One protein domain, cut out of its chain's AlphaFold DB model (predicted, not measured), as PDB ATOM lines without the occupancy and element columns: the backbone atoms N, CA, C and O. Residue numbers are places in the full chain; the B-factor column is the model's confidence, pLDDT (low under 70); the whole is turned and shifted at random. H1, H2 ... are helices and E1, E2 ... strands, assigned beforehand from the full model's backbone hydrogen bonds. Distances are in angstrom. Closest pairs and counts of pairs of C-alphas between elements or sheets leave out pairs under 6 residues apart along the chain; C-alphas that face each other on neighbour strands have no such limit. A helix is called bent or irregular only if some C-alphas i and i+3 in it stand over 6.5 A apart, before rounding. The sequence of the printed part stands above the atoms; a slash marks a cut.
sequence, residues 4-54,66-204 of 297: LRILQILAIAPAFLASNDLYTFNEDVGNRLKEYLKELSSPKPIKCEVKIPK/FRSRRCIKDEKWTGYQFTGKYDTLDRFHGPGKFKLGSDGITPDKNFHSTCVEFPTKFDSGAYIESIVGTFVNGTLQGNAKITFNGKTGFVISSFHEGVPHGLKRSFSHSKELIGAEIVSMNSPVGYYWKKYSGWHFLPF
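What this domain is: This is residues 4 to 54 and 66 to 204 of the 297 residues of the protein "(salmon louse) hypothetical protein" of Lepeophtheirus salmonis (UniProt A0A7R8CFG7). A long row of nine strands side by side, E2 to E11 without E4, makes a twisted trough with several sharply bent strands; the small pair E1 and E4 packs across one face near the E2 end, and H1 and H2 lie at the E11 end. Residues 18 to 28, mostly the link between the helices, stick out. The 190 printed residues include two helices, then eleven strands; the class is mixed, helices and strands. The large sheet, in order E2 E3 E5 E6 E7 E8 E9 E10 E11, is antiparallel. The whole is only just compact, close to loose, with a radius of gyration of the C-alphas of 19.4 A and spans of 66 by 33 by 23 A.

Where its parts are: H1 is residues 4 to 17, 21.1 A long, from C-alpha 4 at (0.993, -35.288, 2.594); it is irregular, but only just, with C-alphas 11 and 14 6.6 A apart. H2 is residues 27 to 40, 19.8 A. E1 is 67 to 70, E2 80 to 86, E3 92 to 100, E4 114 to 117, E5 128 to 136 and E6 139 to 148. E7 is 154 to 160, E8 163 to 171, E9 177 to 184 with 20.2 A, E10 187 to 195 with 19.2 A, and E11 199 to 203, ending with C-alpha 203 at (19.157, -39.161, 0.145).

How they stand to each other: E5 to E11 form a meander, each strand the antiparallel neighbour of the one before. E3 bends by 124 degrees at residue 95 and E6 by 121 degrees at residue 142. Within hydrogen-bond range are N 81 and O 99 of the hairpin E2 and E3, 2.8 A, N 98 and O 131 of E3 and E5, 2.8 A, and N 194 and O 200 of the hairpin E10 and E11, 3.1 A. E1 and E4, antiparallel with N 69 and O 115 at 2.8 A, form a sandwich with the large sheet, two sheets face to face, with strands at 67 degrees. The closest C-alphas of E1 and E6 are those of Arg 67 and Thr 139, 4.9 A. H1 is on the sheet at a height of 10.3 A, across the strands at 66 degrees to E10 on the local plane. H2 only grazes the sheet with residues 37 to 40. H1 and H2 are close but not clearly touching, Ile 9 and Leu 33 being closest with C-alphas 7.9 A apart. Every O i to N i+4 pair is within hydrogen-bond range in H2, and 7 of 10 in H1.

The domain as a whole: The C-alphas farthest apart, of Asp 21 and Asp 74, are 66.3 A apart. Residues 55 to 65 are not printed, and C-alphas 54 and 66 are 24.2 A apart across the cut. The link E3 to E4 is long. The mean pLDDT of the printed part is 78.0; residues under 70 include 4 to 25, 47 to 54, 102 to 112 and 195 to 204.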
ATOM      1  N   LEU A   4       0.566 -35.138   1.202       40.56
ATOM      2  CA  LEU A   4       0.993 -35.288   2.594       40.56
ATOM      3  C   LEU A   4       1.438 -36.727   2.933       40.56
ATOM      4  O   LEU A   4       2.334 -36.916   3.746       40.56
ATOM      5  N   ARG A   5       0.847 -37.745   2.290       52.06
ATOM      6  CA  ARG A   5       1.117 -39.171   2.553       52.06
ATOM      7  C   ARG A   5       2.403 -39.663   1.889       52.06
ATOM      8  O   ARG A   5       3.114 -40.471   2.475       52.06
ATOM      9  N   ILE A   6       2.731 -39.146   0.703       49.19
ATOM     10  CA  ILE A   6       4.005 -39.441   0.024       49.19
ATOM     11  C   ILE A   6       5.161 -38.807   0.806       49.19
ATOM     12  O   ILE A   6       6.179 -39.452   1.037       49.19
ATOM     13  N   LEU A   7       4.972 -37.575   1.293       45.09
ATOM     14  CA  LEU A   7       5.953 -36.892   2.139       45.09
ATOM     15  C   LEU A   7       6.160 -37.595   3.487       45.09
ATOM     16  O   LEU A   7       7.290 -37.647   3.948       45.09
ATOM     17  N   GLN A   8       5.123 -38.187   4.090       48.41
ATOM     18  CA  GLN A   8       5.276 -38.999   5.306       48.41
ATOM     19  C   GLN A   8       6.141 -40.243   5.065       48.41
ATOM     20  O   GLN A   8       7.047 -40.502   5.847       48.41
ATOM     21  N   ILE A   9       5.933 -40.971   3.963       52.50
ATOM     22  CA  ILE A   9       6.769 -42.133   3.604       52.50
ATOM     23  C   ILE A   9       8.221 -41.699   3.317       52.50
ATOM     24  O   ILE A   9       9.161 -42.371   3.738       52.50
ATOM     25  N   LEU A  10       8.418 -40.551   2.661       49.28
ATOM     26  CA  LEU A  10       9.747 -40.005   2.360       49.28
ATOM     27  C   LEU A  10      10.464 -39.417   3.587       49.28
ATOM     28  O   LEU A  10      11.683 -39.504   3.657       49.28
ATOM     29  N   ALA A  11       9.737 -38.849   4.554       49.84
ATOM     30  CA  ALA A  11      10.290 -38.304   5.799       49.84
ATOM     31  C   ALA A  11      10.680 -39.397   6.807       49.84
ATOM     32  O   ALA A  11      11.501 -39.170   7.691       49.84
ATOM     33  N   ILE A  12      10.093 -40.583   6.665       50.00
ATOM     34  CA  ILE A  12      10.419 -41.775   7.445       50.00
ATOM     35  C   ILE A  12      11.756 -42.356   6.952       50.00
ATOM     36  O   ILE A  12      12.615 -42.667   7.758       50.00
ATOM     37  N   ALA A  13      12.031 -42.387   5.649       49.34
ATOM     38  CA  ALA A  13      13.233 -43.029   5.094       49.34
ATOM     39  C   ALA A  13      14.617 -42.643   5.707       49.34
ATOM     40  O   ALA A  13      15.437 -43.543   5.880       49.34
ATOM     41  N   PRO A  14      14.928 -41.383   6.083       44.47
ATOM     42  CA  PRO A  14      16.261 -40.997   6.567       44.47
ATOM     43  C   PRO A  14      16.555 -41.481   7.990       44.47
ATOM     44  O   PRO A  14      17.654 -41.954   8.260       44.47
ATOM     45  N   ALA A  15      15.563 -41.419   8.888       41.91
ATOM     46  CA  ALA A  15      15.705 -41.917  10.259       41.91
ATOM     47  C   ALA A  15      15.844 -43.453  10.308       41.91
ATOM     48  O   ALA A  15      16.324 -44.001  11.295       41.91
ATOM     49  N   PHE A  16      15.446 -44.140   9.233       47.56
ATOM     50  CA  PHE A  16      15.456 -45.598   9.099       47.56
ATOM     51  C   PHE A  16      16.766 -46.119   8.495       47.56
ATOM     52  O   PHE A  16      17.114 -47.275   8.703       47.56
ATOM     53  N   LEU A  17      17.495 -45.278   7.756       43.12
ATOM     54  CA  LEU A  17      18.772 -45.635   7.125       43.12
ATOM     55  C   LEU A  17      19.985 -45.386   8.034       43.12
ATOM     56  O   LEU A  17      21.032 -45.985   7.809       43.12
ATOM     57  N   ALA A  18      19.844 -44.543   9.063       41.09
ATOM     58  CA  ALA A  18      20.893 -44.258  10.048       41.09
ATOM     59  C   ALA A  18      20.940 -45.257  11.223       41.09
ATOM     60  O   ALA A  18      21.793 -45.143  12.099       41.09
ATOM     61  N   SER A  19      20.021 -46.223  11.265       38.09
ATOM     62  CA  SER A  19      19.934 -47.225  12.324       38.09
ATOM     63  C   SER A  19      20.405 -48.591  11.829       38.09
ATOM     64  O   SER A  19      20.107 -49.002  10.706       38.09
ATOM     65  N   ASN A  20      21.132 -49.309  12.685       42.97
ATOM     66  CA  ASN A  20      21.571 -50.683  12.436       42.97
ATOM     67  C   ASN A  20      20.483 -51.733  12.729       42.97
ATOM     68  O   ASN A  20      20.734 -52.929  12.573       42.97
ATOM     69  N   ASP A  21      19.283 -51.308  13.123       41.78
ATOM     70  CA  ASP A  21      18.220 -52.224  13.514       41.78
ATOM     71  C   ASP A  21      17.443 -52.780  12.316       41.78
ATOM     72  O   ASP A  21      17.110 -52.092  11.349       41.78
ATOM     73  N   LEU A  22      17.116 -54.071  12.399       41.31
ATOM     74  CA  LEU A  22      16.254 -54.745  11.441       41.31
ATOM     75  C   LEU A  22      14.819 -54.238  11.632       41.31
ATOM     76  O   LEU A  22      14.114 -54.655  12.552       41.31
ATOM     77  N   TYR A  23      14.372 -53.334  10.764       46.38
ATOM     78  CA  TYR A  23      13.016 -52.809  10.851       46.38
ATOM     79  C   TYR A  23      12.002 -53.842  10.373       46.38
ATOM     80  O   TYR A  23      11.964 -54.244   9.208       46.38
ATOM     81  N   THR A  24      11.147 -54.259  11.297       48.41
ATOM     82  CA  THR A  24       9.909 -54.957  10.988       48.41
ATOM     83  C   THR A  24       8.843 -53.902  10.754       48.41
ATOM     84  O   THR A  24       8.422 -53.190  11.663       48.41
ATOM     85  N   PHE A  25       8.436 -53.746   9.501       53.47
ATOM     86  CA  PHE A  25       7.260 -52.944   9.206       53.47
ATOM     87  C   PHE A  25       6.029 -53.755   9.585       53.47
ATOM     88  O   PHE A  25       5.964 -54.957   9.310       53.47
ATOM     89  N   ASN A  26       5.031 -53.087  10.163       71.38
ATOM     90  CA  ASN A  26       3.688 -53.643  10.133       71.38
ATOM     91  C   ASN A  26       3.326 -53.900   8.658       71.38
ATOM     92  O   ASN A  26       3.637 -53.081   7.784       71.38
ATOM     93  N   GLU A  27       2.704 -55.046   8.397       71.94
ATOM     94  CA  GLU A  27       2.252 -55.497   7.084       71.94
ATOM     95  C   GLU A  27       1.525 -54.390   6.299       71.94
ATOM     96  O   GLU A  27       1.775 -54.224   5.105       71.94
ATOM     97  N   ASP A  28       0.736 -53.544   6.973       72.56
ATOM     98  CA  ASP A  28       0.053 -52.390   6.368       72.56
ATOM     99  C   ASP A  28       1.030 -51.365   5.756       72.56
ATOM    100  O   ASP A  28       0.865 -50.938   4.613       72.56
ATOM    101  N   VAL A  29       2.110 -51.010   6.459       67.06
ATOM    102  CA  VAL A  29       3.129 -50.077   5.940       67.06
ATOM    103  C   VAL A  29       3.895 -50.709   4.776       67.06
ATOM    104  O   VAL A  29       4.138 -50.049   3.763       67.06
ATOM    105  N   GLY A  30       4.231 -51.997   4.891       67.44
ATOM    106  CA  GLY A  30       4.899 -52.745   3.827       67.44
ATOM    107  C   GLY A  30       4.055 -52.836   2.552       67.44
ATOM    108  O   GLY A  30       4.564 -52.600   1.454       67.44
ATOM    109  N   ASN A  31       2.758 -53.117   2.686       73.56
ATOM    110  CA  ASN A  31       1.826 -53.189   1.563       73.56
ATOM    111  C   ASN A  31       1.645 -51.824   0.894       73.56
ATOM    112  O   ASN A  31       1.753 -51.730  -0.328       73.56
ATOM    113  N   ARG A  32       1.508 -50.746   1.674       70.88
ATOM    114  CA  ARG A  32       1.431 -49.375   1.137       70.88
ATOM    115  C   ARG A  32       2.684 -48.967   0.374       70.88
ATOM    116  O   ARG A  32       2.589 -48.334  -0.676       70.88
ATOM    117  N   LEU A  33       3.868 -49.331   0.870       68.94
ATOM    118  CA  LEU A  33       5.117 -49.055   0.160       68.94
ATOM    119  C   LEU A  33       5.184 -49.824  -1.166       68.94
ATOM    120  O   LEU A  33       5.566 -49.252  -2.186       68.94
ATOM    121  N   LYS A  34       4.773 -51.098  -1.180       70.81
ATOM    122  CA  LYS A  34       4.691 -51.901  -2.411       70.81
ATOM    123  C   LYS A  34       3.714 -51.299  -3.420       70.81
ATOM    124  O   LYS A  34       4.045 -51.218  -4.601       70.81
ATOM    125  N   GLU A  35       2.543 -50.852  -2.972       78.56
ATOM    126  CA  GLU A  35       1.567 -50.157  -3.817       78.56
ATOM    127  C   GLU A  35       2.151 -48.874  -4.406       78.56
ATOM    128  O   GLU A  35       2.087 -48.672  -5.617       78.56
ATOM    129  N   TYR A  36       2.813 -48.056  -3.586       76.06
ATOM    130  CA  TYR A  36       3.469 -46.837  -4.051       76.06
ATOM    131  C   TYR A  36       4.565 -47.117  -5.088       76.06
ATOM    132  O   TYR A  36       4.612 -46.473  -6.136       76.06
ATOM    133  N   LEU A  37       5.425 -48.112  -4.850       73.38
ATOM    134  CA  LEU A  37       6.462 -48.509  -5.808       73.38
ATOM    135  C   LEU A  37       5.858 -49.052  -7.112       73.38
ATOM    136  O   LEU A  37       6.379 -48.780  -8.197       73.38
ATOM    137  N   LYS A  38       4.732 -49.769  -7.027       80.81
ATOM    138  CA  LYS A  38       3.965 -50.235  -8.189       80.81
ATOM    139  C   LYS A  38       3.375 -49.064  -8.978       80.81
ATOM    140  O   LYS A  38       3.447 -49.068 -10.206       80.81
ATOM    141  N   GLU A  39       2.842 -48.048  -8.300       81.62
ATOM    142  CA  GLU A  39       2.363 -46.814  -8.935       81.62
ATOM    143  C   GLU A  39       3.504 -46.046  -9.613       81.62
ATOM    144  O   GLU A  39       3.383 -45.668 -10.782       81.62
ATOM    145  N   LEU A  40       4.636 -45.865  -8.924       80.25
ATOM    146  CA  LEU A  40       5.823 -45.205  -9.476       80.25
ATOM    147  C   LEU A  40       6.339 -45.910 -10.730       80.25
ATOM    148  O   LEU A  40       6.662 -45.240 -11.712       80.25
ATOM    149  N   SER A  41       6.358 -47.244 -10.710       82.62
ATOM    150  CA  SER A  41       6.817 -48.086 -11.821       82.62
ATOM    151  C   SER A  41       5.851 -48.105 -13.008       82.62
ATOM    152  O   SER A  41       6.184 -48.630 -14.069       82.62
ATOM    153  N   SER A  42       4.658 -47.520 -12.873       86.38
ATOM    154  CA  SER A  42       3.717 -47.410 -13.981       86.38
ATOM    155  C   SER A  42       4.184 -46.357 -14.995       86.38
ATOM    156  O   SER A  42       4.339 -45.190 -14.632       86.38
ATOM    157  N   PRO A  43       4.290 -46.674 -16.298       85.62
ATOM    158  CA  PRO A  43       4.655 -45.705 -17.337       85.62
ATOM    159  C   PRO A  43       3.507 -44.736 -17.694       85.62
ATOM    160  O   PRO A  43       3.490 -44.146 -18.775       85.62
ATOM    161  N   LYS A  44       2.512 -44.587 -16.811       84.12
ATOM    162  CA  LYS A  44       1.386 -43.657 -16.950       84.12
ATOM    163  C   LYS A  44       1.666 -42.370 -16.170       84.12
ATOM    164  O   LYS A  44       2.306 -42.443 -15.120       84.12
ATOM    165  N   PRO A  45       1.190 -41.196 -16.623       75.44
ATOM    166  CA  PRO A  45       1.254 -39.972 -15.829       75.44
ATOM    167  C   PRO A  45       0.582 -40.167 -14.467       75.44
ATOM    168  O   PRO A  45      -0.538 -40.672 -14.390       75.44
ATOM    169  N   ILE A  46       1.261 -39.763 -13.394       75.06
ATOM    170  CA  ILE A  46       0.678 -39.754 -12.051       75.06
ATOM    171  C   ILE A  46      -0.036 -38.413 -11.892       75.06
ATOM    172  O   ILE A  46       0.579 -37.364 -12.039       75.06
ATOM    173  N   LYS A  47      -1.337 -38.435 -11.583       67.19
ATOM    174  CA  LYS A  47      -2.160 -37.220 -11.414       67.19
ATOM    175  C   LYS A  47      -1.887 -36.453 -10.109       67.19
ATOM    176  O   LYS A  47      -2.646 -35.561  -9.754       67.19
ATOM    177  N   CYS A  48      -0.858 -36.827  -9.358       63.66
ATOM    178  CA  CYS A  48      -0.545 -36.192  -8.087       63.66
ATOM    179  C   CYS A  48       0.366 -34.992  -8.342       63.66
ATOM    180  O   CYS A  48       1.524 -35.163  -8.717       63.66
ATOM    181  N   GLU A  49      -0.143 -33.786  -8.110       61.00
ATOM    182  CA  GLU A  49       0.696 -32.593  -8.059       61.00
ATOM    183  C   GLU A  49       1.523 -32.619  -6.777       61.00
ATOM    184  O   GLU A  49       1.001 -32.436  -5.678       61.00
ATOM    185  N   VAL A  50       2.826 -32.855  -6.897       65.69
ATOM    186  CA  VAL A  50       3.731 -32.651  -5.767       65.69
ATOM    187  C   VAL A  50       3.863 -31.147  -5.563       65.69
ATOM    188  O   VAL A  50       4.444 -30.452  -6.393       65.69
ATOM    189  N   LYS A  51       3.311 -30.639  -4.457       66.44
ATOM    190  CA  LYS A  51       3.539 -29.255  -4.036       66.44
ATOM    191  C   LYS A  51       5.003 -29.117  -3.638       66.44
ATOM    192  O   LYS A  51       5.381 -29.510  -2.537       66.44
ATOM    193  N   ILE A  52       5.819 -28.585  -4.541       63.16
ATOM    194  CA  ILE A  52       7.191 -28.206  -4.220       63.16
ATOM    195  C   ILE A  52       7.106 -26.989  -3.295       63.16
ATOM    196  O   ILE A  52       6.417 -26.020  -3.638       63.16
ATOM    197  N   PRO A  53       7.726 -27.032  -2.101       58.34
ATOM    198  CA  PRO A  53       7.806 -25.865  -1.240       58.34
ATOM    199  C   PRO A  53       8.371 -24.705  -2.053       58.34
ATOM    200  O   PRO A  53       9.407 -24.859  -2.695       58.34
ATOM    201  N   LYS A  54       7.693 -23.553  -2.050       59.16
ATOM    202  CA  LYS A  54       8.238 -22.331  -2.644       59.16
ATOM    203  C   LYS A  54       9.467 -21.937  -1.827       59.16
ATOM    204  O   LYS A  54       9.342 -21.204  -0.849       59.16
ATOM    205  N   PHE A  66      13.442 -28.279 -24.276       94.69
ATOM    206  CA  PHE A  66      12.904 -28.164 -25.618       94.69
ATOM    207  C   PHE A  66      12.295 -26.780 -25.810       94.69
ATOM    208  O   PHE A  66      11.563 -26.293 -24.939       94.69
ATOM    209  N   ARG A  67      12.541 -26.185 -26.977       95.12
ATOM    210  CA  ARG A  67      11.896 -24.946 -27.398       95.12
ATOM    211  C   ARG A  67      11.585 -24.986 -28.887       95.12
ATOM    212  O   ARG A  67      12.455 -25.298 -29.687       95.12
ATOM    213  N   SER A  68      10.373 -24.593 -29.257       95.00
ATOM    214  CA  SER A  68      10.034 -24.191 -30.618       95.00
ATOM    215  C   SER A  68      10.000 -22.668 -30.724       95.00
ATOM    216  O   SER A  68       9.452 -22.000 -29.838       95.00
ATOM    217  N   ARG A  69      10.514 -22.107 -31.811       93.88
ATOM    218  CA  ARG A  69      10.467 -20.668 -32.099       93.88
ATOM    219  C   ARG A  69      10.269 -20.414 -33.586       93.88
ATOM    220  O   ARG A  69      10.517 -21.306 -34.389       93.88
ATOM    221  N   ARG A  70       9.928 -19.178 -33.955       91.00
ATOM    222  CA  ARG A  70      10.045 -18.766 -35.349       91.00
ATOM    223  C   ARG A  70      11.500 -18.882 -35.803       91.00
ATOM    224  O   ARG A  70      12.443 -18.540 -35.082       91.00
ATOM    225  N   CYS A  71      11.646 -19.402 -37.000       86.88
ATOM    226  CA  CYS A  71      12.901 -19.554 -37.692       86.88
ATOM    227  C   CYS A  71      13.536 -18.202 -38.058       86.88
ATOM    228  O   CYS A  71      12.830 -17.260 -38.429       86.88
ATOM    229  N   ILE A  72      14.865 -18.090 -37.937       87.94
ATOM    230  CA  ILE A  72      15.621 -16.899 -38.362       87.94
ATOM    231  C   ILE A  72      16.014 -17.079 -39.828       87.94
ATOM    232  O   ILE A  72      16.304 -18.188 -40.255       87.94
ATOM    233  N   LYS A  73      16.032 -16.006 -40.621       82.25
ATOM    234  CA  LYS A  73      16.395 -16.086 -42.043       82.25
ATOM    235  C   LYS A  73      17.722 -16.851 -42.242       82.25
ATOM    236  O   LYS A  73      18.690 -16.583 -41.539       82.25
ATOM    237  N   ASP A  74      17.732 -17.786 -43.195       79.94
ATOM    238  CA  ASP A  74      18.896 -18.582 -43.627       79.94
ATOM    239  C   ASP A  74      19.472 -19.583 -42.595       79.94
ATOM    240  O   ASP A  74      20.555 -20.138 -42.791       79.94
ATOM    241  N   GLU A  75      18.756 -19.864 -41.505       80.81
ATOM    242  CA  GLU A  75      19.171 -20.869 -40.523       80.81
ATOM    243  C   GLU A  75      18.984 -22.311 -41.054       80.81
ATOM    244  O   GLU A  75      18.062 -22.614 -41.810       80.81
ATOM    245  N   LYS A  76      19.908 -23.221 -40.706       70.12
ATOM    246  CA  LYS A  76      19.833 -24.637 -41.106       70.12
ATOM    247  C   LYS A  76      18.879 -25.386 -40.181       70.12
ATOM    248  O   LYS A  76      19.042 -25.351 -38.964       70.12
ATOM    249  N   TRP A  77      17.933 -26.116 -40.759       68.56
ATOM    250  CA  TRP A  77      16.870 -26.786 -40.008       68.56
ATOM    251  C   TRP A  77      17.131 -28.279 -39.831       68.56
ATOM    252  O   TRP A  77      17.641 -28.947 -40.730       68.56
ATOM    253  N   THR A  78      16.685 -28.825 -38.701       72.06
ATOM    254  CA  THR A  78      16.531 -30.271 -38.521       72.06
ATOM    255  C   THR A  78      15.110 -30.669 -38.902       72.06
ATOM    256  O   THR A  78      14.153 -30.050 -38.441       72.06
ATOM    257  N   GLY A  79      14.960 -31.697 -39.741       82.62
ATOM    258  CA  GLY A  79      13.651 -32.256 -40.078       82.62
ATOM    259  C   GLY A  79      12.905 -32.707 -38.821       82.62
ATOM    260  O   GLY A  79      13.502 -33.304 -37.926       82.62
ATOM    261  N   TYR A  80      11.607 -32.429 -38.732       89.00
ATOM    262  CA  TYR A  80      10.750 -32.943 -37.665       89.00
ATOM    263  C   TYR A  80       9.298 -33.057 -38.131       89.00
ATOM    264  O   TYR A  80       8.894 -32.469 -39.135       89.00
ATOM    265  N   GLN A  81       8.511 -33.810 -37.367       90.75
ATOM    266  CA  GLN A  81       7.060 -33.895 -37.489       90.75
ATOM    267  C   GLN A  81       6.415 -33.353 -36.223       90.75
ATOM    268  O   GLN A  81       6.800 -33.727 -35.108       90.75
ATOM    269  N   PHE A  82       5.409 -32.501 -36.387       92.25
ATOM    270  CA  PHE A  82       4.587 -32.039 -35.286       92.25
ATOM    271  C   PHE A  82       3.111 -32.306 -35.576       92.25
ATOM    272  O   PHE A  82       2.617 -32.162 -36.684       92.25
ATOM    273  N   THR A  83       2.382 -32.753 -34.563       94.06
ATOM    274  CA  THR A  83       0.929 -32.893 -34.610       94.06
ATOM    275  C   THR A  83       0.365 -32.086 -33.459       94.06
ATOM    276  O   THR A  83       0.430 -32.520 -32.309       94.06
ATOM    277  N   GLY A  84      -0.164 -30.905 -33.758       93.88
ATOM    278  CA  GLY A  84      -0.684 -29.970 -32.769       93.88
ATOM    279  C   GLY A  84      -1.052 -28.636 -33.407       93.88
ATOM    280  O   GLY A  84      -1.164 -28.533 -34.629       93.88
ATOM    281  N   LYS A  85      -1.261 -27.615 -32.574       95.19
ATOM    282  CA  LYS A  85      -1.535 -26.251 -33.036       95.19
ATOM    283  C   LYS A  85      -0.279 -25.392 -32.955       95.19
ATOM    284  O   LYS A  85       0.639 -25.682 -32.188       95.19
ATOM    285  N   TYR A  86      -0.291 -24.314 -33.723       94.69
ATOM    286  CA  TYR A  86       0.708 -23.258 -33.669       94.69
ATOM    287  C   TYR A  86       0.061 -21.988 -33.113       94.69
ATOM    288  O   TYR A  86      -1.144 -21.784 -33.284       94.69
ATOM    289  N   ASP A  87       0.833 -21.162 -32.413       94.31
ATOM    290  CA  ASP A  87       0.402 -19.816 -32.035       94.31
ATOM    291  C   ASP A  87       0.657 -18.795 -33.159       94.31
ATOM    292  O   ASP A  87       1.153 -19.124 -34.234       94.31
ATOM    293  N   THR A  88       0.322 -17.527 -32.909       93.38
ATOM    294  CA  THR A  88       0.480 -16.425 -33.875       93.38
ATOM    295  C   THR A  88       1.937 -16.111 -34.237       93.38
ATOM    296  O   THR A  88       2.188 -15.323 -35.148       93.38
ATOM    297  N   LEU A  89       2.901 -16.680 -33.510       93.06
ATOM    298  CA  LEU A  89       4.335 -16.535 -33.747       93.06
ATOM    299  C   LEU A  89       4.944 -17.808 -34.345       93.06
ATOM    300  O   LEU A  89       6.165 -17.953 -34.313       93.06
ATOM    301  N   ASP A  90       4.118 -18.718 -34.869       92.38
ATOM    302  CA  ASP A  90       4.544 -20.011 -35.407       92.38
ATOM    303  C   ASP A  90       5.325 -20.833 -34.370       92.38
ATOM    304  O   ASP A  90       6.372 -21.408 -34.644       92.38
ATOM    305  N   ARG A  91       4.863 -20.855 -33.119       94.50
ATOM    306  CA  ARG A  91       5.425 -21.724 -32.076       94.50
ATOM    307  C   ARG A  91       4.432 -22.815 -31.743       94.50
ATOM    308  O   ARG A  91       3.227 -22.601 -31.833       94.50
ATOM    309  N   PHE A  92       4.916 -23.964 -31.285       95.75
ATOM    310  CA  PHE A  92       4.041 -25.033 -30.819       95.75
ATOM    311  C   PHE A  92       3.161 -24.540 -29.669       95.75
ATOM    312  O   PHE A  92       3.632 -23.888 -28.728       95.75
ATOM    313  N   HIS A  93       1.875 -24.870 -29.751       96.62
ATOM    314  CA  HIS A  93       0.872 -24.406 -28.811       96.62
ATOM    315  C   HIS A  93      -0.211 -25.456 -28.547       96.62
ATOM    316  O   HIS A  93      -0.700 -26.138 -29.449       96.62
ATOM    317  N   GLY A  94      -0.632 -25.545 -27.287       97.50
ATOM    318  CA  GLY A  94      -1.623 -26.503 -26.820       97.50
ATOM    319  C   GLY A  94      -1.102 -27.946 -26.795       97.50
ATOM    320  O   GLY A  94       0.104 -28.182 -26.862       97.50
ATOM    321  N   PRO A  95      -1.997 -28.935 -26.645       97.88
ATOM    322  CA  PRO A  95      -1.632 -30.346 -26.689       97.88
ATOM    323  C   PRO A  95      -1.041 -30.729 -28.049       97.88
ATOM    324  O   PRO A  95      -1.619 -30.410 -29.090       97.88
ATOM    325  N   GLY A  96       0.074 -31.455 -28.043       96.81
ATOM    326  CA  GLY A  96       0.717 -31.880 -29.278       96.81
ATOM    327  C   GLY A  96       1.700 -33.033 -29.123       96.81
ATOM    328  O   GLY A  96       2.031 -33.482 -28.019       96.81
ATOM    329  N   LYS A  97       2.161 -33.520 -30.274       96.69
ATOM    330  CA  LYS A  97       3.186 -34.556 -30.397       96.69
ATOM    331  C   LYS A  97       4.277 -34.070 -31.331       96.69
ATOM    332  O   LYS A  97       3.994 -33.740 -32.475       96.69
ATOM    333  N   PHE A  98       5.504 -34.061 -30.845       94.94
ATOM    334  CA  PHE A  98       6.700 -33.778 -31.624       94.94
ATOM    335  C   PHE A  98       7.475 -35.075 -31.846       94.94
ATOM    336  O   PHE A  98       7.587 -35.895 -30.929       94.94
ATOM    337  N   LYS A  99       8.035 -35.247 -33.040       93.81
ATOM    338  CA  LYS A  99       8.971 -36.318 -33.369       93.81
ATOM    339  C   LYS A  99      10.103 -35.746 -34.212       93.81
ATOM    340  O   LYS A  99       9.846 -35.116 -35.235       93.81
ATOM    341  N   LEU A 100      11.339 -35.976 -33.789       89.88
ATOM    342  CA  LEU A 100      12.518 -35.613 -34.555       89.88
ATOM    343  C   LEU A 100      12.571 -36.461 -35.831       89.88
ATOM    344  O   LEU A 100      12.298 -37.664 -35.808       89.88
ATOM    345  N   GLY A 101      12.863 -35.812 -36.951       80.31
ATOM    346  CA  GLY A 101      13.008 -36.455 -38.245       80.31
ATOM    347  C   GLY A 101      14.253 -37.339 -38.270       80.31
ATOM    348  O   GLY A 101      15.325 -36.889 -37.881       80.31
ATOM    349  N   SER A 102      14.124 -38.576 -38.743       67.38
ATOM    350  CA  SER A 102      15.251 -39.332 -39.291       67.38
ATOM    351  C   SER A 102      15.460 -38.930 -40.753       67.38
ATOM    352  O   SER A 102      14.544 -38.381 -41.378       67.38
ATOM    353  N   ASP A 103      16.630 -39.237 -41.310       55.19
ATOM    354  CA  ASP A 103      16.890 -39.070 -42.742       55.19
ATOM    355  C   ASP A 103      15.738 -39.685 -43.560       55.19
ATOM    356  O   ASP A 103      15.334 -40.828 -43.334       55.19
ATOM    357  N   GLY A 104      15.140 -38.891 -44.453       45.47
ATOM    358  CA  GLY A 104      13.998 -39.302 -45.282       45.47
ATOM    359  C   GLY A 104      12.601 -38.991 -44.728       45.47
ATOM    360  O   GLY A 104      11.614 -39.282 -45.404       45.47
ATOM    361  N   ILE A 105      12.467 -38.370 -43.550       54.44
ATOM    362  CA  ILE A 105      11.165 -37.866 -43.085       54.44
ATOM    363  C   ILE A 105      10.789 -36.595 -43.851       54.44
ATOM    364  O   ILE A 105      11.493 -35.588 -43.791       54.44
ATOM    365  N   THR A 106       9.648 -36.636 -44.551       53.25
ATOM    366  CA  THR A 106       9.073 -35.458 -45.206       53.25
ATOM    367  C   THR A 106       8.740 -34.418 -44.134       53.25
ATOM    368  O   THR A 106       7.980 -34.735 -43.210       53.25
ATOM    369  N   PRO A 107       9.312 -33.207 -44.218       58.09
ATOM    370  CA  PRO A 107       9.020 -32.154 -43.262       58.09
ATOM    371  C   PRO A 107       7.530 -31.786 -43.272       58.09
ATOM    372  O   PRO A 107       6.843 -31.962 -44.280       58.09
ATOM    373  N   ASP A 108       7.026 -31.287 -42.143       60.72
ATOM    374  CA  ASP A 108       5.648 -30.794 -42.021       60.72
ATOM    375  C   ASP A 108       5.323 -29.720 -43.089       60.72
ATOM    376  O   ASP A 108       6.194 -28.982 -43.543       60.72
ATOM    377  N   LYS A 109       4.056 -29.558 -43.482       57.03
ATOM    378  CA  LYS A 109       3.636 -28.497 -44.418       57.03
ATOM    379  C   LYS A 109       3.896 -27.090 -43.862       57.03
ATOM    380  O   LYS A 109       4.104 -26.160 -44.634       57.03
ATOM    381  N   ASN A 110       3.941 -26.950 -42.535       57.34
ATOM    382  CA  ASN A 110       4.287 -25.707 -41.831       57.34
ATOM    383  C   ASN A 110       5.774 -25.623 -41.435       57.34
ATOM    384  O   ASN A 110       6.169 -24.766 -40.644       57.34
ATOM    385  N   PHE A 111       6.620 -26.497 -41.987       58.84
ATOM    386  CA  PHE A 111       8.053 -26.573 -41.685       58.84
ATOM    387  C   PHE A 111       8.838 -25.300 -42.040       58.84
ATOM    388  O   PHE A 111       9.964 -25.126 -41.590       58.84
ATOM    389  N   HIS A 112       8.253 -24.381 -42.812       62.66
ATOM    390  CA  HIS A 112       8.954 -23.197 -43.308       62.66
ATOM    391  C   HIS A 112       9.098 -22.051 -42.294       62.66
ATOM    392  O   HIS A 112       9.941 -21.183 -42.507       62.66
ATOM    393  N   SER A 113       8.318 -22.017 -41.205       81.94
ATOM    394  CA  SER A 113       8.358 -20.902 -40.239       81.94
ATOM    395  C   SER A 113       8.783 -21.293 -38.825       81.94
ATOM    396  O   SER A 113       9.147 -20.406 -38.055       81.94
ATOM    397  N   THR A 114       8.770 -22.582 -38.469       89.81
ATOM    398  CA  THR A 114       8.984 -23.038 -37.085       89.81
ATOM    399  C   THR A 114      10.240 -23.887 -36.925       89.81
ATOM    400  O   THR A 114      10.427 -24.900 -37.598       89.81
ATOM    401  N   CYS A 115      11.051 -23.516 -35.945       90.00
ATOM    402  CA  CYS A 115      12.335 -24.097 -35.603       90.00
ATOM    403  C   CYS A 115      12.303 -24.739 -34.237       90.00
ATOM    404  O   CYS A 115      11.633 -24.231 -33.341       90.00
ATOM    405  N   VAL A 116      13.068 -25.812 -34.063       91.75
ATOM    406  CA  VAL A 116      13.176 -26.528 -32.793       91.75
ATOM    407  C   VAL A 116      14.605 -26.504 -32.278       91.75
ATOM    408  O   VAL A 116      15.557 -26.671 -33.032       91.75
ATOM    409  N   GLU A 117      14.741 -26.300 -30.975       90.81
ATOM    410  CA  GLU A 117      16.007 -26.243 -30.263       90.81
ATOM    411  C   GLU A 117      15.974 -27.193 -29.066       90.81
ATOM    412  O   GLU A 117      14.959 -27.319 -28.369       90.81
ATOM    413  N   PHE A 118      17.131 -27.785 -28.777       91.06
ATOM    414  CA  PHE A 118      17.383 -28.595 -27.585       91.06
ATOM    415  C   PHE A 118      18.508 -27.953 -26.767       91.06
ATOM    416  O   PHE A 118      19.652 -28.410 -26.822       91.06
ATOM    417  N   PRO A 119      18.242 -26.837 -26.063       86.94
ATOM    418  CA  PRO A 119      19.329 -26.078 -25.462       86.94
ATOM    419  C   PRO A 119      19.910 -26.756 -24.207       86.94
ATOM    420  O   PRO A 119      21.041 -26.458 -23.820       86.94
ATOM    421  N   THR A 120      19.206 -27.718 -23.600       85.69
ATOM    422  CA  THR A 120      19.798 -28.639 -22.619       85.69
ATOM    423  C   THR A 120      20.585 -29.746 -23.318       85.69
ATOM    424  O   THR A 120      20.039 -30.491 -24.129       85.69
ATOM    425  N   LYS A 121      21.858 -29.904 -22.947       83.06
ATOM    426  CA  LYS A 121      22.666 -31.068 -23.331       83.06
ATOM    427  C   LYS A 121      22.387 -32.220 -22.369       83.06
ATOM    428  O   LYS A 121      22.383 -32.013 -21.158       83.06
ATOM    429  N   PHE A 122      22.181 -33.415 -22.907       82.81
ATOM    430  CA  PHE A 122      22.018 -34.633 -22.118       82.81
ATOM    431  C   PHE A 122      23.308 -35.456 -22.151       82.81
ATOM    432  O   PHE A 122      24.087 -35.380 -23.107       82.81
ATOM    433  N   ASP A 123      23.541 -36.236 -21.099       74.56
ATOM    434  CA  ASP A 123      24.747 -37.052 -20.972       74.56
ATOM    435  C   ASP A 123      24.894 -38.057 -22.127       74.56
ATOM    436  O   ASP A 123      23.915 -38.555 -22.690       74.56
ATOM    437  N   SER A 124      26.146 -38.398 -22.450       70.06
ATOM    438  CA  SER A 124      26.497 -39.482 -23.385       70.06
ATOM    439  C   SER A 124      25.939 -39.335 -24.813       70.06
ATOM    440  O   SER A 124      25.724 -40.340 -25.486       70.06
ATOM    441  N   GLY A 125      25.696 -38.107 -25.284       75.94
ATOM    442  CA  GLY A 125      25.197 -37.859 -26.644       75.94
ATOM    443  C   GLY A 125      23.721 -38.216 -26.844       75.94
ATOM    444  O   GLY A 125      23.247 -38.244 -27.979       75.94
ATOM    445  N   ALA A 126      22.985 -38.479 -25.760       86.00
ATOM    446  CA  ALA A 126      21.547 -38.682 -25.834       86.00
ATOM    447  C   ALA A 126      20.850 -37.411 -26.346       86.00
ATOM    448  O   ALA A 126      21.212 -36.288 -25.993       86.00
ATOM    449  N   TYR A 127      19.809 -37.596 -27.148       89.25
ATOM    450  CA  TYR A 127      18.973 -36.511 -27.649       89.25
ATOM    451  C   TYR A 127      17.500 -36.904 -27.597       89.25
ATOM    452  O   TYR A 127      17.157 -38.081 -27.451       89.25
ATOM    453  N   ILE A 128      16.631 -35.899 -27.688       93.19
ATOM    454  CA  ILE A 128      15.183 -36.082 -27.666       93.19
ATOM    455  C   ILE A 128      14.707 -36.553 -29.041       93.19
ATOM    456  O   ILE A 128      14.825 -35.835 -30.029       93.19
ATOM    457  N   GLU A 129      14.107 -37.740 -29.090       93.31
ATOM    458  CA  GLU A 129      13.493 -38.286 -30.304       93.31
ATOM    459  C   GLU A 129      12.037 -37.866 -30.454       93.31
ATOM    460  O   GLU A 129      11.553 -37.636 -31.559       93.31
ATOM    461  N   SER A 130      11.291 -37.822 -29.351       95.69
ATOM    462  CA  SER A 130       9.877 -37.459 -29.396       95.69
ATOM    463  C   SER A 130       9.384 -36.886 -28.084       95.69
ATOM    464  O   SER A 130       9.893 -37.195 -27.006       95.69
ATOM    465  N   ILE A 131       8.354 -36.055 -28.185       97.25
ATOM    466  CA  ILE A 131       7.697 -35.423 -27.051       97.25
ATOM    467  C   ILE A 131       6.192 -35.550 -27.224       97.25
ATOM    468  O   ILE A 131       5.652 -35.301 -28.300       97.25
ATOM    469  N   VAL A 132       5.501 -35.896 -26.144       97.81
ATOM    470  CA  VAL A 132       4.044 -35.820 -26.042       97.81
ATOM    471  C   VAL A 132       3.714 -34.978 -24.822       97.81
ATOM    472  O   VAL A 132       4.072 -35.352 -23.704       97.81
ATOM    473  N   GLY A 133       3.038 -33.851 -25.020       97.12
ATOM    474  CA  GLY A 133       2.763 -32.909 -23.939       97.12
ATOM    475  C   GLY A 133       1.903 -31.731 -24.374       97.12
ATOM    476  O   GLY A 133       1.331 -31.729 -25.463       97.12
ATOM    477  N   THR A 134       1.809 -30.735 -23.496       97.50
ATOM    478  CA  THR A 134       1.185 -29.443 -23.798       97.50
ATOM    479  C   THR A 134       2.272 -28.395 -23.975       97.50
ATOM    480  O   THR A 134       3.225 -28.355 -23.196       97.50
ATOM    481  N   PHE A 135       2.125 -27.559 -24.998       97.62
ATOM    482  CA  PHE A 135       3.072 -26.515 -25.352       97.62
ATOM    483  C   PHE A 135       2.467 -25.137 -25.088       97.62
ATOM    484  O   PHE A 135       1.319 -24.870 -25.445       97.62
ATOM    485  N   VAL A 136       3.232 -24.247 -24.465       96.88
ATOM    486  CA  VAL A 136       2.851 -22.850 -24.232       96.88
ATOM    487  C   VAL A 136       4.059 -21.990 -24.552       96.88
ATOM    488  O   VAL A 136       5.160 -22.276 -24.095       96.88
ATOM    489  N   ASN A 137       3.879 -20.951 -25.373       95.62
ATOM    490  CA  ASN A 137       4.974 -20.097 -25.846       95.62
ATOM    491  C   ASN A 137       6.150 -20.872 -26.478       95.62
ATOM    492  O   ASN A 137       7.295 -20.419 -26.436       95.62
ATOM    493  N   GLY A 138       5.864 -22.034 -27.072       95.88
ATOM    494  CA  GLY A 138       6.856 -22.913 -27.677       95.88
ATOM    495  C   GLY A 138       7.663 -23.782 -26.711       95.88
ATOM    496  O   GLY A 138       8.573 -24.470 -27.161       95.88
ATOM    497  N   THR A 139       7.368 -23.799 -25.413       97.25
ATOM    498  CA  THR A 139       8.019 -24.692 -24.436       97.25
ATOM    499  C   THR A 139       7.004 -25.635 -23.791       97.25
ATOM    500  O   THR A 139       5.795 -25.472 -23.956       97.25
ATOM    501  N   LEU A 140       7.480 -26.670 -23.090       96.81
ATOM    502  CA  LEU A 140       6.603 -27.631 -22.414       96.81
ATOM    503  C   LEU A 140       5.980 -27.053 -21.144       96.81
ATOM    504  O   LEU A 140       6.678 -26.490 -20.303       96.81
ATOM    505  N   GLN A 141       4.681 -27.292 -20.971       95.31
ATOM    506  CA  GLN A 141       3.926 -26.909 -19.787       95.31
ATOM    507  C   GLN A 141       3.089 -28.088 -19.276       95.31
ATOM    508  O   GLN A 141       2.363 -28.738 -20.029       95.31
ATOM    509  N   GLY A 142       3.156 -28.343 -17.970       93.06
ATOM    510  CA  GLY A 142       2.453 -29.443 -17.320       93.06
ATOM    511  C   GLY A 142       3.058 -30.811 -17.642       93.06
ATOM    512  O   GLY A 142       4.246 -30.938 -17.933       93.06
ATOM    513  N   ASN A 143       2.243 -31.861 -17.549       93.69
ATOM    514  CA  ASN A 143       2.709 -33.237 -17.722       93.69
ATOM    515  C   ASN A 143       3.130 -33.522 -19.166       93.69
ATOM    516  O   ASN A 143       2.339 -33.356 -20.098       93.69
ATOM    517  N   ALA A 144       4.342 -34.045 -19.334       96.25
ATOM    518  CA  ALA A 144       4.849 -34.492 -20.620       96.25
ATOM    519  C   ALA A 144       5.612 -35.814 -20.502       96.25
ATOM    520  O   ALA A 144       6.177 -36.159 -19.457       96.25
ATOM    521  N   LYS A 145       5.630 -36.546 -21.615       96.69
ATOM    522  CA  LYS A 145       6.502 -37.693 -21.848       96.69
ATOM    523  C   LYS A 145       7.522 -37.317 -22.918       96.69
ATOM    524  O   LYS A 145       7.130 -36.899 -24.004       96.69
ATOM    525  N   ILE A 146       8.799 -37.520 -22.622       96.31
ATOM    526  CA  ILE A 146       9.916 -37.275 -23.538       96.31
ATOM    527  C   ILE A 146      10.643 -38.594 -23.767       96.31
ATOM    528  O   ILE A 146      11.012 -39.256 -22.801       96.31
ATOM    529  N   THR A 147      10.831 -38.980 -25.022       96.12
ATOM    530  CA  THR A 147      11.571 -40.181 -25.428       96.12
ATOM    531  C   THR A 147      12.951 -39.771 -25.928       96.12
ATOM    532  O   THR A 147      13.069 -38.766 -26.633       96.12
ATOM    533  N   PHE A 148      13.974 -40.545 -25.580       94.06
ATOM    534  CA  PHE A 148      15.367 -40.287 -25.928       94.06
ATOM    535  C   PHE A 148      15.974 -41.482 -26.667       94.06
ATOM    536  O   PHE A 148      15.616 -42.616 -26.371       94.06
ATOM    537  N   ASN A 149      16.972 -41.231 -27.519       89.69
ATOM    538  CA  ASN A 149      17.797 -42.275 -28.158       89.69
ATOM    539  C   ASN A 149      18.954 -42.760 -27.243       89.69
ATOM    540  O   ASN A 149      20.011 -43.195 -27.687       89.69
ATOM    541  N   GLY A 150      18.844 -42.555 -25.931       85.00
ATOM    542  CA  GLY A 150      19.933 -42.800 -24.982       85.00
ATOM    543  C   GLY A 150      19.748 -44.085 -24.182       85.00
ATOM    544  O   GLY A 150      18.818 -44.850 -24.384       85.00
ATOM    545  N   LYS A 151      20.586 -44.309 -23.163       83.88
ATOM    546  CA  LYS A 151      20.326 -45.381 -22.174       83.88
ATOM    547  C   LYS A 151      18.970 -45.199 -21.478       83.88
ATOM    548  O   LYS A 151      18.267 -46.168 -21.194       83.88
ATOM    549  N   THR A 152      18.610 -43.944 -21.218       88.38
ATOM    550  CA  THR A 152      17.255 -43.559 -20.826       88.38
ATOM    551  C   THR A 152      16.356 -43.689 -22.045       88.38
ATOM    552  O   THR A 152      16.587 -42.999 -23.027       88.38
ATOM    553  N   GLY A 153      15.327 -44.532 -21.976       91.69
ATOM    554  CA  GLY A 153      14.345 -44.650 -23.052       91.69
ATOM    555  C   GLY A 153      13.345 -43.498 -23.020       91.69
ATOM    556  O   GLY A 153      13.127 -42.824 -24.020       91.69
ATOM    557  N   PHE A 154      12.738 -43.221 -21.861       95.06
ATOM    558  CA  PHE A 154      11.835 -42.075 -21.728       95.06
ATOM    559  C   PHE A 154      11.751 -41.512 -20.310       95.06
ATOM    560  O   PHE A 154      11.971 -42.206 -19.320       95.06
ATOM    561  N   VAL A 155      11.371 -40.241 -20.226       95.00
ATOM    562  CA  VAL A 155      11.094 -39.511 -18.990       95.00
ATOM    563  C   VAL A 155       9.631 -39.090 -18.965       95.00
ATOM    564  O   VAL A 155       9.080 -38.664 -19.979       95.00
ATOM    565  N   ILE A 156       9.003 -39.189 -17.795       95.38
ATOM    566  CA  ILE A 156       7.695 -38.597 -17.502       95.38
ATOM    567  C   ILE A 156       7.878 -37.612 -16.353       95.38
ATOM    568  O   ILE A 156       8.328 -38.001 -15.275       95.38
ATOM    569  N   SER A 157       7.509 -36.355 -16.579       94.00
ATOM    570  CA  SER A 157       7.583 -35.286 -15.580       94.00
ATOM    571  C   SER A 157       6.495 -34.249 -15.829       94.00
ATOM    572  O   SER A 157       5.919 -34.196 -16.917       94.00
ATOM    573  N   SER A 158       6.244 -33.402 -14.833       92.44
ATOM    574  CA  SER A 158       5.640 -32.097 -15.082       92.44
ATOM    575  C   SER A 158       6.730 -31.096 -15.477       92.44
ATOM    576  O   SER A 158       7.894 -31.244 -15.091       92.44
ATOM    577  N   PHE A 159       6.356 -30.112 -16.287       93.38
ATOM    578  CA  PHE A 159       7.222 -29.066 -16.809       93.38
ATOM    579  C   PHE A 159       6.630 -27.694 -16.504       93.38
ATOM    580  O   PHE A 159       5.413 -27.503 -16.538       93.38
ATOM    581  N   HIS A 160       7.506 -26.745 -16.214       92.31
ATOM    582  CA  HIS A 160       7.182 -25.333 -16.111       92.31
ATOM    583  C   HIS A 160       8.137 -24.586 -17.035       92.31
ATOM    584  O   HIS A 160       9.350 -24.701 -16.873       92.31
ATOM    585  N   GLU A 161       7.599 -23.902 -18.046       92.88
ATOM    586  CA  GLU A 161       8.389 -23.149 -19.033       92.88
ATOM    587  C   GLU A 161       9.488 -23.987 -19.721       92.88
ATOM    588  O   GLU A 161      10.577 -23.510 -20.028       92.88
ATOM    589  N   GLY A 162       9.203 -25.261 -19.994       94.00
ATOM    590  CA  GLY A 162      10.132 -26.180 -20.657       94.00
ATOM    591  C   GLY A 162      11.135 -26.864 -19.735       94.00
ATOM    592  O   GLY A 162      11.961 -27.638 -20.222       94.00
ATOM    593  N   VAL A 163      11.054 -26.635 -18.425       93.25
ATOM    594  CA  VAL A 163      11.992 -27.180 -17.440       93.25
ATOM    595  C   VAL A 163      11.272 -28.183 -16.536       93.25
ATOM    596  O   VAL A 163      10.170 -27.887 -16.066       93.25
ATOM    597  N   PRO A 164      11.846 -29.373 -16.271       92.25
ATOM    598  CA  PRO A 164      11.251 -30.334 -15.353       92.25
ATOM    599  C   PRO A 164      11.026 -29.740 -13.959       92.25
ATOM    600  O   PRO A 164      11.936 -29.166 -13.351       92.25
ATOM    601  N   HIS A 165       9.819 -29.938 -13.438       88.81
ATOM    602  CA  HIS A 165       9.393 -29.494 -12.118       88.81
ATOM    603  C   HIS A 165       8.423 -30.524 -11.521       88.81
ATOM    604  O   HIS A 165       7.458 -30.929 -12.168       88.81
ATOM    605  N   GLY A 166       8.657 -30.958 -10.285       87.81
ATOM    606  CA  GLY A 166       7.864 -31.984  -9.604       87.81
ATOM    607  C   GLY A 166       8.510 -33.365  -9.663       87.81
ATOM    608  O   GLY A 166       9.728 -33.497  -9.659       87.81
ATOM    609  N   LEU A 167       7.690 -34.415  -9.683       88.31
ATOM    610  CA  LEU A 167       8.173 -35.791  -9.782       88.31
ATOM    611  C   LEU A 167       8.619 -36.103 -11.217       88.31
ATOM    612  O   LEU A 167       7.786 -36.205 -12.120       88.31
ATOM    613  N   LYS A 168       9.919 -36.330 -11.397       91.56
ATOM    614  CA  LYS A 168      10.532 -36.825 -12.627       91.56
ATOM    615  C   LYS A 168      10.785 -38.322 -12.500       91.56
ATOM    616  O   LYS A 168      11.414 -38.778 -11.549       91.56
ATOM    617  N   ARG A 169      10.304 -39.100 -13.467       92.62
ATOM    618  CA  ARG A 169      10.535 -40.549 -13.542       92.62
ATOM    619  C   ARG A 169      11.196 -40.904 -14.857       92.62
ATOM    620  O   ARG A 169      10.697 -40.522 -15.913       92.62
ATOM    621  N   SER A 170      12.277 -41.657 -14.769       92.31
ATOM    622  CA  SER A 170      13.095 -42.103 -15.888       92.31
ATOM    623  C   SER A 170      12.922 -43.600 -16.072       92.31
ATOM    624  O   SER A 170      12.983 -44.367 -15.107       92.31
ATOM    625  N   PHE A 171      12.735 -44.013 -17.318       93.06
ATOM    626  CA  PHE A 171      12.484 -45.392 -17.701       93.06
ATOM    627  C   PHE A 171      13.467 -45.844 -18.778       93.06
ATOM    628  O   PHE A 171      13.882 -45.053 -19.627       93.06
ATOM    629  N   SER A 172      13.817 -47.127 -18.760       92.69
ATOM    630  CA  SER A 172      14.537 -47.784 -19.849       92.69
ATOM    631  C   SER A 172      13.649 -47.939 -21.094       92.69
ATOM    632  O   SER A 172      12.426 -47.763 -21.050       92.69
ATOM    633  N   HIS A 173      14.248 -48.358 -22.209       90.94
ATOM    634  CA  HIS A 173      13.514 -48.775 -23.409       90.94
ATOM    635  C   HIS A 173      12.570 -49.965 -23.164       90.94
ATOM    636  O   HIS A 173      11.483 -50.016 -23.742       90.94
ATOM    637  N   SER A 174      12.923 -50.870 -22.243       92.38
ATOM    638  CA  SER A 174      12.060 -51.974 -21.793       92.38
ATOM    639  C   SER A 174      10.912 -51.525 -20.875       92.38
ATOM    640  O   SER A 174      10.138 -52.359 -20.413       92.38
ATOM    641  N   LYS A 175      10.750 -50.210 -20.651       92.06
ATOM    642  CA  LYS A 175       9.741 -49.592 -19.770       92.06
ATOM    643  C   LYS A 175       9.939 -49.916 -18.289       92.06
ATOM    644  O   LYS A 175       9.010 -49.755 -17.499       92.06
ATOM    645  N   GLU A 176      11.141 -50.319 -17.896       89.88
ATOM    646  CA  GLU A 176      11.491 -50.468 -16.489       89.88
ATOM    647  C   GLU A 176      11.818 -49.106 -15.889       89.88
ATOM    648  O   GLU A 176      12.530 -48.309 -16.499       89.88
ATOM    649  N   LEU A 177      11.324 -48.837 -14.681       87.56
ATOM    650  CA  LEU A 177      11.715 -47.649 -13.933       87.56
ATOM    651  C   LEU A 177      13.205 -47.773 -13.563       87.56
ATOM    652  O   LEU A 177      13.616 -48.747 -12.935       87.56
ATOM    653  N   ILE A 178      14.008 -46.791 -13.971       88.62
ATOM    654  CA  ILE A 178      15.453 -46.724 -13.680       88.62
ATOM    655  C   ILE A 178      15.796 -45.575 -12.732       88.62
ATOM    656  O   ILE A 178      16.838 -45.607 -12.077       88.62
ATOM    657  N   GLY A 179      14.906 -44.588 -12.611       88.06
ATOM    658  CA  GLY A 179      15.028 -43.554 -11.597       88.06
ATOM    659  C   GLY A 179      13.733 -42.795 -11.337       88.06
ATOM    660  O   GLY A 179      12.891 -42.666 -12.225       88.06
ATOM    661  N   ALA A 180      13.575 -42.290 -10.119       89.00
ATOM    662  CA  ALA A 180      12.475 -41.416  -9.725       89.00
ATOM    663  C   ALA A 180      12.976 -40.371  -8.727       89.00
ATOM    664  O   ALA A 180      13.540 -40.728  -7.695       89.00
ATOM    665  N   GLU A 181      12.761 -39.093  -9.015       87.56
ATOM    666  CA  GLU A 181      13.286 -37.984  -8.219       87.56
ATOM    667  C   GLU A 181      12.333 -36.788  -8.222       87.56
ATOM    668  O   GLU A 181      11.586 -36.580  -9.180       87.56
ATOM    669  N   ILE A 182      12.345 -35.998  -7.151       85.38
ATOM    670  CA  ILE A 182      11.690 -34.687  -7.144       85.38
ATOM    671  C   ILE A 182      12.689 -33.665  -7.679       85.38
ATOM    672  O   ILE A 182      13.808 -33.589  -7.185       85.38
ATOM    673  N   VAL A 183      12.296 -32.884  -8.680       86.81
ATOM    674  CA  VAL A 183      13.119 -31.830  -9.284       86.81
ATOM    675  C   VAL A 183      12.441 -30.476  -9.156       86.81
ATOM    676  O   VAL A 183      11.226 -30.365  -9.309       86.81
ATOM    677  N   SER A 184      13.229 -29.434  -8.933       84.81
ATOM    678  CA  SER A 184      12.812 -28.044  -9.064       84.81
ATOM    679  C   SER A 184      13.771 -27.341 -10.011       84.81
ATOM    680  O   SER A 184      14.969 -27.288  -9.740       84.81
ATOM    681  N   MET A 185      13.258 -26.835 -11.134       81.88
ATOM    682  CA  MET A 185      14.047 -26.096 -12.126       81.88
ATOM    683  C   MET A 185      15.295 -26.868 -12.594       81.88
ATOM    684  O   MET A 185      16.403 -26.343 -12.603       81.88
ATOM    685  N   ASN A 186      15.107 -28.142 -12.970       81.12
ATOM    686  CA  ASN A 186      16.160 -29.091 -13.380       81.12
ATOM    687  C   ASN A 186      17.097 -29.592 -12.261       81.12
ATOM    688  O   ASN A 186      17.848 -30.539 -12.493       81.12
ATOM    689  N   SER A 187      17.026 -29.027 -11.056       81.75
ATOM    690  CA  SER A 187      17.827 -29.463  -9.911       81.75
ATOM    691  C   SER A 187      17.065 -30.492  -9.075       81.75
ATOM    692  O   SER A 187      15.899 -30.252  -8.751       81.75
ATOM    693  N   PRO A 188      17.666 -31.633  -8.699       80.06
ATOM    694  CA  PRO A 188      17.048 -32.555  -7.754       80.06
ATOM    695  C   PRO A 188      16.849 -31.870  -6.396       80.06
ATOM    696  O   PRO A 188      17.737 -31.184  -5.894       80.06
ATOM    697  N   VAL A 189      15.673 -32.051  -5.798       77.94
ATOM    698  CA  VAL A 189      15.312 -31.512  -4.484       77.94
ATOM    699  C   VAL A 189      14.877 -32.664  -3.586       77.94
ATOM    700  O   VAL A 189      13.793 -33.222  -3.743       77.94
ATOM    701  N   GLY A 190      15.716 -33.009  -2.612       69.88
ATOM    702  CA  GLY A 190      15.414 -34.041  -1.621       69.88
ATOM    703  C   GLY A 190      15.794 -35.451  -2.075       69.88
ATOM    704  O   GLY A 190      16.949 -35.724  -2.366       69.88
ATOM    705  N   TYR A 191      14.848 -36.387  -2.060       64.00
ATOM    706  CA  TYR A 191      15.148 -37.817  -2.196       64.00
ATOM    707  C   TYR A 191      14.979 -38.325  -3.625       64.00
ATOM    708  O   TYR A 191      14.041 -37.928  -4.325       64.00
ATOM    709  N   TYR A 192      15.831 -39.274  -4.022       69.75
ATOM    710  CA  TYR A 192      15.682 -39.980  -5.287       69.75
ATOM    711  C   TYR A 192      15.942 -41.482  -5.177       69.75
ATOM    712  O   TYR A 192      16.660 -41.982  -4.310       69.75
ATOM    713  N   TRP A 193      15.317 -42.206  -6.097       71.94
ATOM    714  CA  TRP A 193      15.453 -43.638  -6.296       71.94
ATOM    715  C   TRP A 193      16.213 -43.858  -7.591       71.94
ATOM    716  O   TRP A 193      15.858 -43.259  -8.608       71.94
ATOM    717  N   LYS A 194      17.221 -44.730  -7.583       70.56
ATOM    718  CA  LYS A 194      17.948 -45.109  -8.798       70.56
ATOM    719  C   LYS A 194      18.265 -46.600  -8.797       70.56
ATOM    720  O   LYS A 194      18.676 -47.160  -7.780       70.56
ATOM    721  N   LYS A 195      18.050 -47.242  -9.946       62.72
ATOM    722  CA  LYS A 195      18.349 -48.659 -10.163       62.72
ATOM    723  C   LYS A 195      19.767 -48.784 -10.731       62.72
ATOM    724  O   LYS A 195      20.029 -48.275 -11.817       62.72
ATOM    725  N   TYR A 196      20.668 -49.428  -9.989       60.53
ATOM    726  CA  TYR A 196      22.031 -49.754 -10.442       60.53
ATOM    727  C   TYR A 196      22.121 -51.260 -10.733       60.53
ATOM    728  O   TYR A 196      22.018 -51.667 -11.886       60.53
ATOM    729  N   SER A 197      22.199 -52.077  -9.677       54.16
ATOM    730  CA  SER A 197      22.054 -53.549  -9.668       54.16
ATOM    731  C   SER A 197      20.916 -54.028  -8.745       54.16
ATOM    732  O   SER A 197      20.516 -55.187  -8.779       54.16
ATOM    733  N   GLY A 198      20.349 -53.104  -7.968       55.06
ATOM    734  CA  GLY A 198      19.135 -53.219  -7.167       55.06
ATOM    735  C   GLY A 198      18.487 -51.837  -7.018       55.06
ATOM    736  O   GLY A 198      18.952 -50.859  -7.613       55.06
ATOM    737  N   TRP A 199      17.400 -51.742  -6.251       54.19
ATOM    738  CA  TRP A 199      16.791 -50.453  -5.915       54.19
ATOM    739  C   TRP A 199      17.568 -49.794  -4.783       54.19
ATOM    740  O   TRP A 199      17.507 -50.257  -3.648       54.19
ATOM    741  N   HIS A 200      18.270 -48.705  -5.087       57.41
ATOM    742  CA  HIS A 200      18.942 -47.902  -4.074       57.41
ATOM    743  C   HIS A 200      18.145 -46.623  -3.828       57.41
ATOM    744  O   HIS A 200      17.778 -45.906  -4.767       57.41
ATOM    745  N   PHE A 201      17.872 -46.354  -2.552       53.56
ATOM    746  CA  PHE A 201      17.379 -45.064  -2.097       53.56
ATOM    747  C   PHE A 201      18.579 -44.205  -1.737       53.56
ATOM    748  O   PHE A 201      19.373 -44.582  -0.875       53.56
ATOM    749  N   LEU A 202      18.716 -43.066  -2.404       53.56
ATOM    750  CA  LEU A 202      19.803 -42.141  -2.147       53.56
ATOM    751  C   LEU A 202      19.196 -40.845  -1.600       53.56
ATOM    752  O   LEU A 202      18.455 -40.158  -2.314       53.56
ATOM    753  N   PRO A 203      19.455 -40.498  -0.327       47.84
ATOM    754  CA  PRO A 203      19.157 -39.161   0.145       47.84
ATOM    755  C   PRO A 203      20.099 -38.193  -0.567       47.84
ATOM    756  O   PRO A 203      21.316 -38.304  -0.435       47.84
ATOM    757  N   PHE A 204      19.561 -37.236  -1.323       46.38
ATOM    758  CA  PHE A 204      20.359 -36.065  -1.646       46.38
ATOM    759  C   PHE A 204      20.418 -35.252  -0.354       46.38
ATOM    760  O   PHE A 204      19.398 -34.747   0.125       46.38
TER     761      PHE A 204